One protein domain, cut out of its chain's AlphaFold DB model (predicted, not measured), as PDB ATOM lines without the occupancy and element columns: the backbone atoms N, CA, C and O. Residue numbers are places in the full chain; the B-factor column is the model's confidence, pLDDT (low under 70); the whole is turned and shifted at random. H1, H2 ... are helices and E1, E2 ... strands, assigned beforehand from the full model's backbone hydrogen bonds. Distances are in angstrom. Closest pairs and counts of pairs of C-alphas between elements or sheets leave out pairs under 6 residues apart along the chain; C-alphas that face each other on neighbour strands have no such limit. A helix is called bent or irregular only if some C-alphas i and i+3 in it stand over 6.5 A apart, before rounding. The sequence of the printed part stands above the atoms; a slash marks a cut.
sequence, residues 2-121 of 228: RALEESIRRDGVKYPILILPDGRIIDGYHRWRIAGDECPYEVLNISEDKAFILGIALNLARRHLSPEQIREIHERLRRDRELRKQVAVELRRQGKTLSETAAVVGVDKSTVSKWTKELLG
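This is residues 2 to 121 of the 228 residues of an uncharacterized protein of Candidatus Poribacteria bacterium (UniProt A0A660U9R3). Two lobes sit at the two ends of an elongated model, with helix H3 between them: at one end a small three-stranded sheet with H1 and H2, at the other a cluster of four helices, H4 to H7, in which H5 is the hub. H3 packs on edge strand E2 with one side and on H5 with another, and the helices of the cluster mostly cross. The printed part has 120 residues with seven named helices and three named strands in the order H1 E1 E2 H2 E3 H3 H4 H5 H6 H7; the class is mostly helix, and the mixed sheet has the order E2 E1 E3. The whole is only just compact, close to loose, with a radius of gyration of the C-alphas of 16.0 A and spans of 48 by 29 by 24 A.

H1, residues 2 to 11, begins at C-alpha 2 (35.422, 105.611, -37.903) and is 14.2 A long. E1 is residues 17 to 19, E2 25 to 27. H2, residues 29 to 38, is irregular: C-alphas 34 and 37 are 9.5 A apart. E3 is residues 41 to 43. H3, residues 48 to 61, is the longest helix, 19.8 A, from C-alpha 48 (26.363, 89.419, -12.837). H4, residues 67 to 79, is 18.8 A; H5, 81 to 93, 18.7 A; H6, 98 to 105, 10.5 A; H7, 109 to 120, 16.1 A, ending at C-alpha 120 (6.506, 98.291, -8.109).

H1 touches H2 at a shallow tilt of 29 degrees, the same way; C-alphas 5 and 34 are closest, 6.4 A. H2 only grazes the sheet, with residues 29 to 32. E1 and E2 form an antiparallel hairpin, with N 26 and O 18 at 2.8 A; E1 and E3 are parallel, with N 42 and O 17 at 2.8 A. H3 is on the sheet; the closest C-alphas of E2 and H3, Ile 26 and Gly 55, are 5.2 A apart. H3 touches H5 at a steep tilt of 44 degrees, C-alphas 53 and 87 at 5.7 A. H4 and H5 only just touch, only at the corner, with 3 pairs of C-alphas within 8 A, the closest being 77 and 84, 5.0 A. H4 touches H6, about perpendicular at 82 degrees, C-alphas 74 and 105 at 6.1 A. H5 and H6 form a helical hairpin, C-alphas 88 and 101 at 5.9 A. H7 touches H5 at 84 degrees, about perpendicular, C-alphas 89 and 116 at 5.5 A. With residues 109 to 113 alone it touches H6, C-alphas 102 and 109 at 5.3 A. H4, H5, H6 and H7 are apart from the three strands. Each O i to N i+4 pair is within hydrogen-bond range in H1, H3, H4, H5, H6 and H7, but 4 of 6 in H2.

The C-alphas farthest apart, Arg 10 and Glu 118, are 48.8 A apart. The printed part has no cut, and its links between named elements are tight. Mean pLDDT of the printed part is 83.6; residues 61 to 64, of which 61 belongs to H3, are under 70.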
ATOM      1  N   ARG A   2      34.402 104.594 -37.543       70.50
ATOM      2  CA  ARG A   2      35.422 105.611 -37.903       70.50
ATOM      3  C   ARG A   2      35.348 106.928 -37.107       70.50
ATOM      4  O   ARG A   2      36.358 107.372 -36.587       70.50
ATOM      5  N   ALA A   3      34.149 107.486 -36.912       74.44
ATOM      6  CA  ALA A   3      33.971 108.724 -36.141       74.44
ATOM      7  C   ALA A   3      34.334 108.601 -34.643       74.44
ATOM      8  O   ALA A   3      34.790 109.565 -34.035       74.44
ATOM      9  N   LEU A   4      34.138 107.422 -34.034       74.81
ATOM     10  CA  LEU A   4      34.512 107.184 -32.634       74.81
ATOM     11  C   LEU A   4      36.027 107.010 -32.502       74.81
ATOM     12  O   LEU A   4      36.629 107.529 -31.573       74.81
ATOM     13  N   GLU A   5      36.627 106.308 -33.456       79.75
ATOM     14  CA  GLU A   5      38.068 106.083 -33.525       79.75
ATOM     15  C   GLU A   5      38.845 107.390 -33.715       79.75
ATOM     16  O   GLU A   5      39.828 107.638 -33.026       79.75
ATOM     17  N   GLU A   6      38.363 108.269 -34.592       77.88
ATOM     18  CA  GLU A   6      38.956 109.587 -34.827       77.88
ATOM     19  C   GLU A   6      38.804 110.524 -33.624       77.88
ATOM     20  O   GLU A   6      39.745 111.232 -33.271       77.88
ATOM     21  N   SER A   7      37.664 110.458 -32.933       78.56
ATOM     22  CA  SER A   7      37.443 111.185 -31.678       78.56
ATOM     23  C   SER A   7      38.387 110.718 -30.564       78.56
ATOM     24  O   SER A   7      38.995 111.548 -29.895       78.56
ATOM     25  N   ILE A   8      38.567 109.401 -30.403       80.00
ATOM     26  CA  ILE A   8      39.485 108.832 -29.402       80.00
ATOM     27  C   ILE A   8      40.938 109.169 -29.743       80.00
ATOM     28  O   ILE A   8      41.702 109.518 -28.852       80.00
ATOM     29  N   ARG A   9      41.317 109.142 -31.026       78.75
ATOM     30  CA  ARG A   9      42.659 109.543 -31.467       78.75
ATOM     31  C   ARG A   9      42.952 111.021 -31.186       78.75
ATOM     32  O   ARG A   9      44.086 111.358 -30.879       78.75
ATOM     33  N   ARG A  10      41.949 111.897 -31.323       81.19
ATOM     34  CA  ARG A  10      42.111 113.349 -31.148       81.19
ATOM     35  C   ARG A  10      42.076 113.782 -29.683       81.19
ATOM     36  O   ARG A  10      42.902 114.588 -29.274       81.19
ATOM     37  N   ASP A  11      41.110 113.274 -28.923       80.00
ATOM     38  CA  ASP A  11      40.779 113.784 -27.587       80.00
ATOM     39  C   ASP A  11      41.027 112.756 -26.467       80.00
ATOM     40  O   ASP A  11      40.741 113.037 -25.302       80.00
ATOM     41  N   GLY A  12      41.496 111.552 -26.802       77.62
ATOM     42  CA  GLY A  12      41.567 110.433 -25.870       77.62
ATOM     43  C   GLY A  12      40.190 109.888 -25.478       77.62
ATOM     44  O   GLY A  12      39.129 110.280 -25.983       77.62
ATOM     45  N   VAL A  13      40.187 108.933 -24.551       82.31
ATOM     46  CA  VAL A  13      38.958 108.323 -24.036       82.31
ATOM     47  C   VAL A  13      38.354 109.219 -22.952       82.31
ATOM     48  O   VAL A  13      38.818 109.242 -21.819       82.31
ATOM     49  N   LYS A  14      37.281 109.944 -23.292       81.94
ATOM     50  CA  LYS A  14      36.629 110.908 -22.377       81.94
ATOM     51  C   LYS A  14      35.847 110.286 -21.220       81.94
ATOM     52  O   LYS A  14      35.654 110.940 -20.203       81.94
ATOM     53  N   TYR A  15      35.345 109.067 -21.397       82.94
ATOM     54  CA  TYR A  15      34.493 108.396 -20.414       82.94
ATOM     55  C   TYR A  15      35.023 106.997 -20.124       82.94
ATOM     56  O   TYR A  15      35.298 106.267 -21.088       82.94
ATOM     57  N   PRO A  16      35.109 106.600 -18.843       87.19
ATOM     58  CA  PRO A  16      35.620 105.293 -18.485       87.19
ATOM     59  C   PRO A  16      34.751 104.157 -19.041       87.19
ATOM     60  O   PRO A  16      33.567 104.321 -19.370       87.19
ATOM     61  N   ILE A  17      35.363 102.990 -19.207       88.81
ATOM     62  CA  ILE A  17      34.639 101.736 -19.425       88.81
ATOM     63  C   ILE A  17      34.181 101.183 -18.074       88.81
ATOM     64  O   ILE A  17      34.867 101.345 -17.069       88.81
ATOM     65  N   LEU A  18      33.017 100.543 -18.042       89.38
ATOM     66  CA  LEU A  18      32.512  99.914 -16.823       89.38
ATOM     67  C   LEU A  18      32.884  98.439 -16.857       89.38
ATOM     68  O   LEU A  18      32.547  97.759 -17.832       89.38
ATOM     69  N   ILE A  19      33.551  97.948 -15.816       91.25
ATOM     70  CA  ILE A  19      33.983  96.551 -15.713       91.25
ATOM     71  C   ILE A  19      33.551  95.918 -14.391       91.25
ATOM     72  O   ILE A  19      33.336  96.600 -13.390       91.25
ATOM     73  N   LEU A  20      33.430  94.596 -14.395       90.19
ATOM     74  CA  LEU A  20      33.293  93.782 -13.191       90.19
ATOM     75  C   LEU A  20      34.669  93.507 -12.553       90.19
ATOM     76  O   LEU A  20      35.691  93.626 -13.236       90.19
ATOM     77  N   PRO A  21      34.725  93.090 -11.270       87.12
ATOM     78  CA  PRO A  21      35.980  92.735 -10.597       87.12
ATOM     79  C   PRO A  21      36.769  91.603 -11.273       87.12
ATOM     80  O   PRO A  21      37.972  91.495 -11.077       87.12
ATOM     81  N   ASP A  22      36.099  90.771 -12.073       86.50
ATOM     82  CA  ASP A  22      36.699  89.687 -12.860       86.50
ATOM     83  C   ASP A  22      37.200  90.132 -14.250       86.50
ATOM     84  O   ASP A  22      37.654  89.306 -15.041       86.50
ATOM     85  N   GLY A  23      37.113  91.429 -14.560       83.12
ATOM     86  CA  GLY A  23      37.571  92.014 -15.819       83.12
ATOM     87  C   GLY A  23      36.552  91.975 -16.961       83.12
ATOM     88  O   GLY A  23      36.845  92.475 -18.048       83.12
ATOM     89  N   ARG A  24      35.343  91.430 -16.763       88.25
ATOM     90  CA  ARG A  24      34.295  91.463 -17.800       88.25
ATOM     91  C   ARG A  24      33.778  92.887 -18.020       88.25
ATOM     92  O   ARG A  24      33.448  93.594 -17.071       88.25
ATOM     93  N   ILE A  25      33.653  93.292 -19.285       87.69
ATOM     94  CA  ILE A  25      33.183  94.631 -19.671       87.69
ATOM     95  C   ILE A  25      31.650  94.686 -19.653       87.69
ATOM     96  O   ILE A  25      30.986  93.920 -20.348       87.69
ATOM     97  N   ILE A  26      31.099  95.642 -18.905       85.62
ATOM     98  CA  ILE A  26      29.662  95.946 -18.816       85.62
ATOM     99  C   ILE A  26      29.260  96.966 -19.891       85.62
ATOM    100  O   ILE A  26      28.254  96.798 -20.582       85.62
ATOM    101  N   ASP A  27      30.049  98.033 -20.043       85.06
ATOM    102  CA  ASP A  27      29.837  99.089 -21.037       85.06
ATOM    103  C   ASP A  27      31.167  99.610 -21.583       85.06
ATOM    104  O   ASP A  27      32.148  99.747 -20.856       85.06
ATOM    105  N   GLY A  28      31.174  99.983 -22.864       84.12
ATOM    106  CA  GLY A  28      32.340 100.595 -23.497       84.12
ATOM    107  C   GLY A  28      33.238  99.638 -24.272       84.12
ATOM    108  O   GLY A  28      34.365 100.005 -24.587       84.12
ATOM    109  N   TYR A  29      32.731  98.467 -24.672       85.62
ATOM    110  CA  TYR A  29      33.464  97.488 -25.488       85.62
ATOM    111  C   TYR A  29      34.143  98.104 -26.725       85.62
ATOM    112  O   TYR A  29      35.304  97.826 -27.007       85.62
ATOM    113  N   HIS A  30      33.463  99.006 -27.444       83.56
ATOM    114  CA  HIS A  30      34.066  99.688 -28.597       83.56
ATOM    115  C   HIS A  30      35.189 100.661 -28.214       83.56
ATOM    116  O   HIS A  30      36.099 100.841 -29.013       83.56
ATOM    117  N   ARG A  31      35.144 101.276 -27.023       86.38
ATOM    118  CA  ARG A  31      36.231 102.142 -26.532       86.38
ATOM    119  C   ARG A  31      37.454 101.292 -26.204       86.38
ATOM    120  O   ARG A  31      38.527 101.576 -26.722       86.38
ATOM    121  N   TRP A  32      37.248 100.197 -25.474       86.88
ATOM    122  CA  TRP A  32      38.302  99.230 -25.167       86.88
ATOM    123  C   TRP A  32      38.933  98.634 -26.434       86.88
ATOM    124  O   TRP A  32      40.147  98.575 -26.550       86.88
ATOM    125  N   ARG A  33      38.136  98.297 -27.456       86.81
ATOM    126  CA  ARG A  33      38.669  97.822 -28.745       86.81
ATOM    127  C   ARG A  33      39.558  98.826 -29.486       86.81
ATOM    128  O   ARG A  33      40.288  98.402 -30.375       86.81
ATOM    129  N   ILE A  34      39.427 100.121 -29.202       84.12
ATOM    130  CA  ILE A  34      40.160 101.191 -29.894       84.12
ATOM    131  C   ILE A  34      41.394 101.612 -29.093       84.12
ATOM    132  O   ILE A  34      42.458 101.757 -29.681       84.12
ATOM    133  N   ALA A  35      41.252 101.822 -27.783       82.44
ATOM    134  CA  ALA A  35      42.316 102.349 -26.924       82.44
ATOM    135  C   ALA A  35      42.971 101.295 -26.011       82.44
ATOM    136  O   ALA A  35      43.966 101.593 -25.361       82.44
ATOM    137  N   GLY A  36      42.460 100.062 -25.972       84.75
ATOM    138  CA  GLY A  36      43.059  98.963 -25.212       84.75
ATOM    139  C   GLY A  36      43.245  99.303 -23.734       84.75
ATOM    140  O   GLY A  36      42.317  99.783 -23.079       84.75
ATOM    141  N   ASP A  37      44.457  99.072 -23.232       80.00
ATOM    142  CA  ASP A  37      44.838  99.294 -21.833       80.00
ATOM    143  C   ASP A  37      44.963 100.781 -21.459       80.00
ATOM    144  O   ASP A  37      45.007 101.122 -20.279       80.00
ATOM    145  N   GLU A  38      44.957 101.688 -22.441       79.12
ATOM    146  CA  GLU A  38      44.930 103.136 -22.201       79.12
ATOM    147  C   GLU A  38      43.516 103.645 -21.861       79.12
ATOM    148  O   GLU A  38      43.325 104.817 -21.525       79.12
ATOM    149  N   CYS A  39      42.494 102.781 -21.936       83.19
ATOM    150  CA  CYS A  39      41.145 103.129 -21.511       83.19
ATOM    151  C   CYS A  39      41.060 103.277 -19.982       83.19
ATOM    152  O   CYS A  39      41.242 102.286 -19.273       83.19
ATOM    153  N   PRO A  40      40.636 104.443 -19.452       87.38
ATOM    154  CA  PRO A  40      40.234 104.523 -18.056       87.38
ATOM    155  C   PRO A  40      39.047 103.584 -17.817       87.38
ATOM    156  O   PRO A  40      38.150 103.473 -18.659       87.38
ATOM    157  N   TYR A  41      39.030 102.916 -16.669       89.19
ATOM    158  CA  TYR A  41      37.971 101.986 -16.294       89.19
ATOM    159  C   TYR A  41      37.481 102.242 -14.872       89.19
ATOM    160  O   TYR A  41      38.217 102.723 -14.012       89.19
ATOM    161  N   GLU A  42      36.223 101.898 -14.631       91.25
ATOM    162  CA  GLU A  42      35.595 101.908 -13.317       91.25
ATOM    163  C   GLU A  42      35.128 100.491 -12.985       91.25
ATOM    164  O   GLU A  42      34.435  99.846 -13.779       91.25
ATOM    165  N   VAL A  43      35.531 100.000 -11.812       90.06
ATOM    166  CA  VAL A  43      35.171  98.661 -11.340       90.06
ATOM    167  C   VAL A  43      33.879  98.745 -10.539       90.06
ATOM    168  O   VAL A  43      33.849  99.300  -9.441       90.06
ATOM    169  N   LEU A  44      32.812  98.148 -11.063       88.00
ATOM    170  CA  LEU A  44      31.532  98.038 -10.378       88.00
ATOM    171  C   LEU A  44      31.420  96.669  -9.713       88.00
ATOM    172  O   LEU A  44      31.230  95.656 -10.381       88.00
ATOM    173  N   ASN A  45      31.494  96.633  -8.382       88.88
ATOM    174  CA  ASN A  45      31.292  95.404  -7.613       88.88
ATOM    175  C   ASN A  45      29.794  95.098  -7.448       88.88
ATOM    176  O   ASN A  45      29.196  95.309  -6.392       88.88
ATOM    177  N   ILE A  46      29.170  94.653  -8.537       86.88
ATOM    178  CA  ILE A  46      27.758  94.274  -8.603       86.88
ATOM    179  C   ILE A  46      27.624  92.828  -9.080       86.88
ATOM    180  O   ILE A  46      28.532  92.282  -9.701       86.88
ATOM    181  N   SER A  47      26.484  92.193  -8.791       87.62
ATOM    182  CA  SER A  47      26.222  90.836  -9.280       87.62
ATOM    183  C   SER A  47      26.160  90.792 -10.807       87.62
ATOM    184  O   SER A  47      25.823  91.789 -11.453       87.62
ATOM    185  N   GLU A  48      26.422  89.619 -11.386       85.19
ATOM    186  CA  GLU A  48      26.363  89.419 -12.837       85.19
ATOM    187  C   GLU A  48      24.999  89.813 -13.422       85.19
ATOM    188  O   GLU A  48      24.943  90.494 -14.442       85.19
ATOM    189  N   ASP A  49      23.902  89.474 -12.745       81.12
ATOM    190  CA  ASP A  49      22.553  89.838 -13.190       81.12
ATOM    191  C   ASP A  49      22.344  91.354 -13.219       81.12
ATOM    192  O   ASP A  49      21.800  91.900 -14.181       81.12
ATOM    193  N   LYS A  50      22.834  92.066 -12.195       81.94
ATOM    194  CA  LYS A  50      22.781  93.533 -12.149       81.94
ATOM    195  C   LYS A  50      23.644  94.151 -13.243       81.94
ATOM    196  O   LYS A  50      23.219  95.118 -13.872       81.94
ATOM    197  N   ALA A  51      24.820  93.582 -13.498       85.75
ATOM    198  CA  ALA A  51      25.701  94.005 -14.579       85.75
ATOM    199  C   ALA A  51      25.049  93.799 -15.951       85.75
ATOM    200  O   ALA A  51      25.079  94.690 -16.795       85.75
ATOM    201  N   PHE A  52      24.384  92.662 -16.150       83.75
ATOM    202  CA  PHE A  52      23.652  92.349 -17.369       83.75
ATOM    203  C   PHE A  52      22.491  93.327 -17.604       83.75
ATOM    204  O   PHE A  52      22.369  93.889 -18.694       83.75
ATOM    205  N   ILE A  53      21.687  93.606 -16.571       81.94
ATOM    206  CA  ILE A  53      20.606  94.604 -16.626       81.94
ATOM    207  C   ILE A  53      21.161  95.993 -16.974       81.94
ATOM    208  O   ILE A  53      20.628  96.666 -17.862       81.94
ATOM    209  N   LEU A  54      22.246  96.411 -16.312       82.75
ATOM    210  CA  LEU A  54      22.900  97.699 -16.548       82.75
ATOM    211  C   LEU A  54      23.441  97.807 -17.982       82.75
ATOM    212  O   LEU A  54      23.228  98.821 -18.649       82.75
ATOM    213  N   GLY A  55      24.077  96.750 -18.488       83.00
ATOM    214  CA  GLY A  55      24.575  96.680 -19.860       83.00
ATOM    215  C   GLY A  55      23.453  96.806 -20.896       83.00
ATOM    216  O   GLY A  55      23.573  97.585 -21.844       83.00
ATOM    217  N   ILE A  56      22.327  96.106 -20.704       81.25
ATOM    218  CA  ILE A  56      21.150  96.229 -21.583       81.25
ATOM    219  C   ILE A  56      20.618  97.662 -21.561       81.25
ATOM    220  O   ILE A  56      20.407  98.259 -22.617       81.25
ATOM    221  N   ALA A  57      20.424  98.227 -20.369       77.62
ATOM    222  CA  ALA A  57      19.917  99.579 -20.175       77.62
ATOM    223  C   ALA A  57      20.758 100.639 -20.908       77.62
ATOM    224  O   ALA A  57      20.219 101.447 -21.674       77.62
ATOM    225  N   LEU A  58      22.082 100.604 -20.724       79.75
ATOM    226  CA  LEU A  58      23.017 101.555 -21.330       79.75
ATOM    227  C   LEU A  58      23.059 101.433 -22.858       79.75
ATOM    228  O   LEU A  58      23.016 102.446 -23.564       79.75
ATOM    229  N   ASN A  59      23.089 100.208 -23.386       78.94
ATOM    230  CA  ASN A  59      23.109  99.982 -24.832       78.94
ATOM    231  C   ASN A  59      21.779 100.357 -25.495       78.94
ATOM    232  O   ASN A  59      21.769 100.935 -26.587       78.94
ATOM    233  N   LEU A  60      20.654 100.108 -24.821       73.19
ATOM    234  CA  LEU A  60      19.339 100.503 -25.309       73.19
ATOM    235  C   LEU A  60      19.155 102.023 -25.316       73.19
ATOM    236  O   LEU A  60      18.611 102.577 -26.270       73.19
ATOM    237  N   ALA A  61      19.608 102.716 -24.267       66.94
ATOM    238  CA  ALA A  61      19.583 104.176 -24.210       66.94
ATOM    239  C   ALA A  61      20.338 104.807 -25.387       66.94
ATOM    240  O   ALA A  61      19.897 105.824 -25.920       66.94
ATOM    241  N   ARG A  62      21.414 104.159 -25.844       67.00
ATOM    242  CA  ARG A  62      22.221 104.598 -26.988       67.00
ATOM    243  C   ARG A  62      21.742 104.054 -28.340       67.00
ATOM    244  O   ARG A  62      22.340 104.392 -29.352       67.00
ATOM    245  N   ARG A  63      20.667 103.253 -28.386       69.38
ATOM    246  CA  ARG A  63      20.167 102.572 -29.603       69.38
ATOM    247  C   ARG A  63      21.242 101.719 -30.299       69.38
ATOM    248  O   ARG A  63      21.267 101.619 -31.519       69.38
ATOM    249  N   HIS A  64      22.145 101.126 -29.522       69.44
ATOM    250  CA  HIS A  64      23.336 100.426 -30.017       69.44
ATOM    251  C   HIS A  64      23.221  98.895 -29.964       69.44
ATOM    252  O   HIS A  64      24.241  98.214 -29.973       69.44
ATOM    253  N   LEU A  65      22.008  98.338 -29.900       74.06
ATOM    254  CA  LEU A  65      21.817  96.885 -29.943       74.06
ATOM    255  C   LEU A  65      21.568  96.418 -31.377       74.06
ATOM    256  O   LEU A  65      20.635  96.893 -32.029       74.06
ATOM    257  N   SER A  66      22.387  95.480 -31.854       78.56
ATOM    258  CA  SER A  66      22.164  94.810 -33.135       78.56
ATOM    259  C   SER A  66      21.027  93.779 -33.033       78.56
ATOM    260  O   SER A  66      20.717  93.305 -31.932       78.56
ATOM    261  N   PRO A  67      20.401  93.388 -34.158       77.50
ATOM    262  CA  PRO A  67      19.396  92.323 -34.173       77.50
ATOM    263  C   PRO A  67      19.888  91.002 -33.555       77.50
ATOM    264  O   PRO A  67      19.128  90.315 -32.874       77.50
ATOM    265  N   GLU A  68      21.164  90.664 -33.740       79.88
ATOM    266  CA  GLU A  68      21.796  89.463 -33.190       79.88
ATOM    267  C   GLU A  68      21.934  89.556 -31.667       79.88
ATOM    268  O   GLU A  68      21.581  88.611 -30.964       79.88
ATOM    269  N   GLN A  69      22.352  90.715 -31.149       78.69
ATOM    270  CA  GLN A  69      22.437  90.959 -29.706       78.69
ATOM    271  C   GLN A  69      21.056  90.928 -29.048       78.69
ATOM    272  O   GLN A  69      20.898  90.381 -27.960       78.69
ATOM    273  N   ILE A  70      20.031  91.472 -29.714       79.44
ATOM    274  CA  ILE A  70      18.645  91.389 -29.237       79.44
ATOM    275  C   ILE A  70      18.200  89.927 -29.156       79.44
ATOM    276  O   ILE A  70      17.595  89.533 -28.160       79.44
ATOM    277  N   ARG A  71      18.531  89.103 -30.158       81.44
ATOM    278  CA  ARG A  71      18.215  87.669 -30.149       81.44
ATOM    279  C   ARG A  71      18.932  86.931 -29.013       81.44
ATOM    280  O   ARG A  71      18.314  86.093 -28.364       81.44
ATOM    281  N   GLU A  72      20.196  87.243 -28.751       83.31
ATOM    282  CA  GLU A  72      20.950  86.649 -27.641       83.31
ATOM    283  C   GLU A  72      20.354  87.035 -26.279       83.31
ATOM    284  O   GLU A  72      20.128  86.172 -25.425       83.31
ATOM    285  N   ILE A  73      20.006  88.315 -26.105       84.44
ATOM    286  CA  ILE A  73      19.288  88.806 -24.925       84.44
ATOM    287  C   ILE A  73      17.960  88.057 -24.777       84.44
ATOM    288  O   ILE A  73      17.656  87.568 -23.692       84.44
ATOM    289  N   HIS A  74      17.182  87.906 -25.853       84.25
ATOM    290  CA  HIS A  74      15.915  87.168 -25.824       84.25
ATOM    291  C   HIS A  74      16.099  85.730 -25.364       84.25
ATOM    292  O   HIS A  74      15.333  85.272 -24.522       84.25
ATOM    293  N   GLU A  75      17.100  85.028 -25.886       85.00
ATOM    294  CA  GLU A  75      17.350  83.633 -25.536       85.00
ATOM    295  C   GLU A  75      17.761  83.487 -24.067       85.00
ATOM    296  O   GLU A  75      17.224  82.637 -23.353       85.00
ATOM    297  N   ARG A  76      18.642  84.367 -23.573       83.31
ATOM    298  CA  ARG A  76      19.048  84.378 -22.160       83.31
ATOM    299  C   ARG A  76      17.864  84.677 -21.241       83.31
ATOM    300  O   ARG A  76      17.626  83.943 -20.286       83.31
ATOM    301  N   LEU A  77      17.071  85.698 -21.566       87.06
ATOM    302  CA  LEU A  77      15.887  86.074 -20.791       87.06
ATOM    303  C   LEU A  77      14.762  85.038 -20.878       87.06
ATOM    304  O   LEU A  77      13.956  84.917 -19.963       87.06
ATOM    305  N   ARG A  78      14.667  84.275 -21.969       85.62
ATOM    306  CA  ARG A  78      13.655  83.221 -22.107       85.62
ATOM    307  C   ARG A  78      13.902  82.062 -21.141       85.62
ATOM    308  O   ARG A  78      12.930  81.459 -20.692       85.62
ATOM    309  N   ARG A  79      15.168  81.767 -20.837       86.69
ATOM    310  CA  ARG A  79      15.573  80.680 -19.931       86.69
ATOM    311  C   ARG A  79      15.383  81.037 -18.462       86.69
ATOM    312  O   ARG A  79      15.068  80.153 -17.674       86.69
ATOM    313  N   ASP A  80      15.507  82.316 -18.118       87.88
ATOM    314  CA  ASP A  80      15.349  82.805 -16.751       87.88
ATOM    315  C   ASP A  80      14.191  83.805 -16.637       87.88
ATOM    316  O   ASP A  80      14.294  84.991 -16.963       87.88
ATOM    317  N   ARG A  81      13.053  83.302 -16.146       87.12
ATOM    318  CA  ARG A  81      11.835  84.098 -15.974       87.12
ATOM    319  C   ARG A  81      12.010  85.210 -14.940       87.12
ATOM    320  O   ARG A  81      11.388  86.260 -15.102       87.12
ATOM    321  N   GLU A  82      12.799  84.983 -13.897       87.81
ATOM    322  CA  GLU A  82      12.958  85.941 -12.806       87.81
ATOM    323  C   GLU A  82      13.860  87.094 -13.247       87.81
ATOM    324  O   GLU A  82      13.463  88.258 -13.165       87.81
ATOM    325  N   LEU A  83      14.990  86.778 -13.885       86.00
ATOM    326  CA  LEU A  83      15.849  87.780 -14.515       86.00
ATOM    327  C   LEU A  83      15.076  88.606 -15.553       86.00
ATOM    328  O   LEU A  83      15.175  89.832 -15.594       86.00
ATOM    329  N   ARG A  84      14.229  87.960 -16.362       89.50
ATOM    330  CA  ARG A  84      13.371  88.634 -17.348       89.50
ATOM    331  C   ARG A  84      12.384  89.614 -16.723       89.50
ATOM    332  O   ARG A  84      12.195  90.704 -17.272       89.50
ATOM    333  N   LYS A  85      11.769  89.252 -15.593       89.62
ATOM    334  CA  LYS A  85      10.908  90.160 -14.821       89.62
ATOM    335  C   LYS A  85      11.707  91.363 -14.319       89.62
ATOM    336  O   LYS A  85      11.283  92.498 -14.532       89.62
ATOM    337  N   GLN A  86      12.870  91.128 -13.712       87.94
ATOM    338  CA  GLN A  86      13.718  92.183 -13.148       87.94
ATOM    339  C   GLN A  86      14.206  93.169 -14.214       87.94
ATOM    340  O   GLN A  86      14.091  94.380 -14.028       87.94
ATOM    341  N   VAL A  87      14.651  92.670 -15.372       87.69
ATOM    342  CA  VAL A  87      15.055  93.503 -16.519       87.69
ATOM    343  C   VAL A  87      13.892  94.376 -16.990       87.69
ATOM    344  O   VAL A  87      14.072  95.569 -17.232       87.69
ATOM    345  N   ALA A  88      12.682  93.817 -17.096       89.06
ATOM    346  CA  ALA A  88      11.512  94.577 -17.528       89.06
ATOM    347  C   ALA A  88      11.183  95.725 -16.559       89.06
ATOM    348  O   ALA A  88      10.942  96.852 -16.990       89.06
ATOM    349  N   VAL A  89      11.200  95.442 -15.256       88.12
ATOM    350  CA  VAL A  89      10.939  96.410 -14.181       88.12
ATOM    351  C   VAL A  89      11.983  97.524 -14.171       88.12
ATOM    352  O   VAL A  89      11.627  98.700 -14.096       88.12
ATOM    353  N   GLU A  90      13.260  97.179 -14.303       86.19
ATOM    354  CA  GLU A  90      14.341  98.163 -14.268       86.19
ATOM    355  C   GLU A  90      14.310  99.087 -15.493       86.19
ATOM    356  O   GLU A  90      14.401 100.308 -15.360       86.19
ATOM    357  N   LEU A  91      14.035  98.545 -16.686       85.62
ATOM    358  CA  LEU A  91      13.815  99.364 -17.884       85.62
ATOM    359  C   LEU A  91      12.644 100.344 -17.703       85.62
ATOM    360  O   LEU A  91      12.695 101.473 -18.198       85.62
ATOM    361  N   ARG A  92      11.592  99.943 -16.977       87.00
ATOM    362  CA  ARG A  92      10.456 100.825 -16.668       87.00
ATOM    363  C   ARG A  92      10.818 101.921 -15.675       87.00
ATOM    364  O   ARG A  92      10.405 103.058 -15.897       87.00
ATOM    365  N   ARG A  93      11.631 101.628 -14.653       83.94
ATOM    366  CA  ARG A  93      12.171 102.647 -13.731       83.94
ATOM    367  C   ARG A  93      12.998 103.703 -14.454       83.94
ATOM    368  O   ARG A  93      12.896 104.879 -14.136       83.94
ATOM    369  N   GLN A  94      13.736 103.300 -15.483       77.12
ATOM    370  CA  GLN A  94      14.511 104.204 -16.337       77.12
ATOM    371  C   GLN A  94      13.655 104.996 -17.345       77.12
ATOM    372  O   GLN A  94      14.191 105.696 -18.204       77.12
ATOM    373  N   GLY A  95      12.326 104.881 -17.280       79.50
ATOM    374  CA  GLY A  95      11.397 105.661 -18.095       79.50
ATOM    375  C   GLY A  95      11.149 105.115 -19.503       79.50
ATOM    376  O   GLY A  95      10.490 105.788 -20.296       79.50
ATOM    377  N   LYS A  96      11.621 103.904 -19.840       82.94
ATOM    378  CA  LYS A  96      11.320 103.272 -21.138       82.94
ATOM    379  C   LYS A  96       9.844 102.948 -21.258       82.94
ATOM    380  O   LYS A  96       9.211 102.583 -20.272       82.94
ATOM    381  N   THR A  97       9.278 103.064 -22.453       84.50
ATOM    382  CA  THR A  97       7.858 102.769 -22.679       84.50
ATOM    383  C   THR A  97       7.569 101.270 -22.558       84.50
ATOM    384  O   THR A  97       8.447 100.436 -22.773       84.50
ATOM    385  N   LEU A  98       6.306 100.901 -22.296       85.94
ATOM    386  CA  LEU A  98       5.880  99.491 -22.287       85.94
ATOM    387  C   LEU A  98       6.241  98.764 -23.592       85.94
ATOM    388  O   LEU A  98       6.569  97.586 -23.560       85.94
ATOM    389  N   SER A  99       6.184  99.467 -24.729       86.25
ATOM    390  CA  SER A  99       6.493  98.902 -26.045       86.25
ATOM    391  C   SER A  99       7.975  98.610 -26.224       86.25
ATOM    392  O   SER A  99       8.327  97.552 -26.737       86.25
ATOM    393  N   GLU A 100       8.834  99.541 -25.817       83.69
ATOM    394  CA  GLU A 100      10.282  99.360 -25.900       83.69
ATOM    395  C   GLU A 100      10.727  98.248 -24.957       83.69
ATOM    396  O   GLU A 100      11.420  97.332 -25.383       83.69
ATOM    397  N   THR A 101      10.261  98.263 -23.705       87.75
ATOM    398  CA  THR A 101      10.557  97.200 -22.741       87.75
ATOM    399  C   THR A 101      10.114  95.838 -23.276       87.75
ATOM    400  O   THR A 101      10.909  94.903 -23.279       87.75
ATOM    401  N   ALA A 102       8.884  95.730 -23.787       89.00
ATOM    402  CA  ALA A 102       8.332  94.507 -24.369       89.00
ATOM    403  C   ALA A 102       9.193  93.951 -25.513       89.00
ATOM    404  O   ALA A 102       9.497  92.759 -25.524       89.00
ATOM    405  N   ALA A 103       9.641  94.812 -26.431       86.00
ATOM    406  CA  ALA A 103      10.500  94.415 -27.545       86.00
ATOM    407  C   ALA A 103      11.860  93.876 -27.073       86.00
ATOM    408  O   ALA A 103      12.383  92.923 -27.643       86.00
ATOM    409  N   VAL A 104      12.415  94.450 -26.006       83.44
ATOM    410  CA  VAL A 104      13.727  94.068 -25.458       83.44
ATOM    411  C   VAL A 104      13.655  92.767 -24.691       83.44
ATOM    412  O   VAL A 104      14.494  91.896 -24.878       83.44
ATOM    413  N   VAL A 105      12.643  92.620 -23.838       87.81
ATOM    414  CA  VAL A 105      12.476  91.398 -23.052       87.81
ATOM    415  C   VAL A 105      11.764  90.292 -23.833       87.81
ATOM    416  O   VAL A 105      11.706  89.162 -23.358       87.81
ATOM    417  N   GLY A 106      11.222  90.578 -25.021       86.25
ATOM    418  CA  GLY A 106      10.579  89.615 -25.920       86.25
ATOM    419  C   GLY A 106       9.203  89.117 -25.451       86.25
ATOM    420  O   GLY A 106       8.866  87.956 -25.687       86.25
ATOM    421  N   VAL A 107       8.437  89.932 -24.720       88.94
ATOM    422  CA  VAL A 107       7.062  89.604 -24.271       88.94
ATOM    423  C   VAL A 107       6.056  90.621 -24.786       88.94
ATOM    424  O   VAL A 107       6.430  91.674 -25.286       88.94
ATOM    425  N   ASP A 108       4.769  90.338 -24.605       90.94
ATOM    426  CA  ASP A 108       3.712  91.310 -24.867       90.94
ATOM    427  C   ASP A 108       3.685  92.462 -23.836       90.94
ATOM    428  O   ASP A 108       4.017  92.291 -22.658       90.94
ATOM    429  N   LYS A 109       3.207  93.641 -24.259       90.12
ATOM    430  CA  LYS A 109       3.092  94.848 -23.417       90.12
ATOM    431  C   LYS A 109       2.244  94.617 -22.164       90.12
ATOM    432  O   LYS A 109       2.570  95.152 -21.105       90.12
ATOM    433  N   SER A 110       1.188  93.807 -22.260       89.75
ATOM    434  CA  SER A 110       0.338  93.459 -21.114       89.75
ATOM    435  C   SER A 110       1.103  92.674 -20.047       89.75
ATOM    436  O   SER A 110       0.863  92.855 -18.855       89.75
ATOM    437  N   THR A 111       2.079  91.859 -20.455       90.19
ATOM    438  CA  THR A 111       2.931  91.091 -19.538       90.19
ATOM    439  C   THR A 111       3.872  92.016 -18.772       90.19
ATOM    440  O   THR A 111       3.953  91.927 -17.548       90.19
ATOM    441  N   VAL A 112       4.505  92.970 -19.464       89.06
ATOM    442  CA  VAL A 112       5.325  94.012 -18.821       89.06
ATOM    443  C   VAL A 112       4.489  94.825 -17.833       89.06
ATOM    444  O   VAL A 112       4.932  95.077 -16.714       89.06
ATOM    445  N   SER A 113       3.266  95.202 -18.214       87.94
ATOM    446  CA  SER A 113       2.352  95.942 -17.338       87.94
ATOM    447  C   SER A 113       2.035  95.167 -16.058       87.94
ATOM    448  O   SER A 113       2.094  95.739 -14.971       87.94
ATOM    449  N   LYS A 114       1.746  93.862 -16.170       89.25
ATOM    450  CA  LYS A 114       1.496  92.983 -15.017       89.25
ATOM    451  C   LYS A 114       2.707  92.915 -14.086       89.25
ATOM    452  O   LYS A 114       2.550  93.167 -12.901       89.25
ATOM    453  N   TRP A 115       3.904  92.655 -14.616       90.62
ATOM    454  CA  TRP A 115       5.126  92.570 -13.803       90.62
ATOM    455  C   TRP A 115       5.489  93.894 -13.135       90.62
ATOM    456  O   TRP A 115       5.896  93.913 -11.979       90.62
ATOM    457  N   THR A 116       5.296  95.009 -13.842       86.06
ATOM    458  CA  THR A 116       5.527  96.348 -13.283       86.06
ATOM    459  C   THR A 116       4.591  96.601 -12.102       86.06
ATOM    460  O   THR A 116       5.037  97.065 -11.058       86.06
ATOM    461  N   LYS A 117       3.307  96.244 -12.237       85.00
ATOM    462  CA  LYS A 117       2.314  96.371 -11.164       85.00
ATOM    463  C   LYS A 117       2.628  95.458  -9.975       85.00
ATOM    464  O   LYS A 117       2.522  95.904  -8.840       85.00
ATOM    465  N   GLU A 118       3.036  94.219 -10.245       85.50
ATOM    466  CA  GLU A 118       3.406  93.211  -9.242       85.50
ATOM    467  C   GLU A 118       4.616  93.650  -8.399       85.50
ATOM    468  O   GLU A 118       4.552  93.586  -7.176       85.50
ATOM    469  N   LEU A 119       5.695  94.132  -9.030       79.81
ATOM    470  CA  LEU A 119       6.943  94.468  -8.327       79.81
ATOM    471  C   LEU A 119       7.025  95.907  -7.807       79.81
ATOM    472  O   LEU A 119       7.740  96.155  -6.838       79.81
ATOM    473  N   LEU A 120       6.377  96.872  -8.464       73.44
ATOM    474  CA  LEU A 120       6.506  98.291  -8.109       73.44
ATOM    475  C   LEU A 120       5.261  98.854  -7.428       73.44
ATOM    476  O   LEU A 120       5.330  99.959  -6.900       73.44
ATOM    477  N   GLY A 121       4.128  98.147  -7.463       70.69
ATOM    478  CA  GLY A 121       2.874  98.609  -6.860       70.69
ATOM    479  C   GLY A 121       2.299  99.893  -7.473       70.69
ATOM    480  O   GLY A 121       1.303 100.407  -6.973       70.69
TER     481      GLY A 121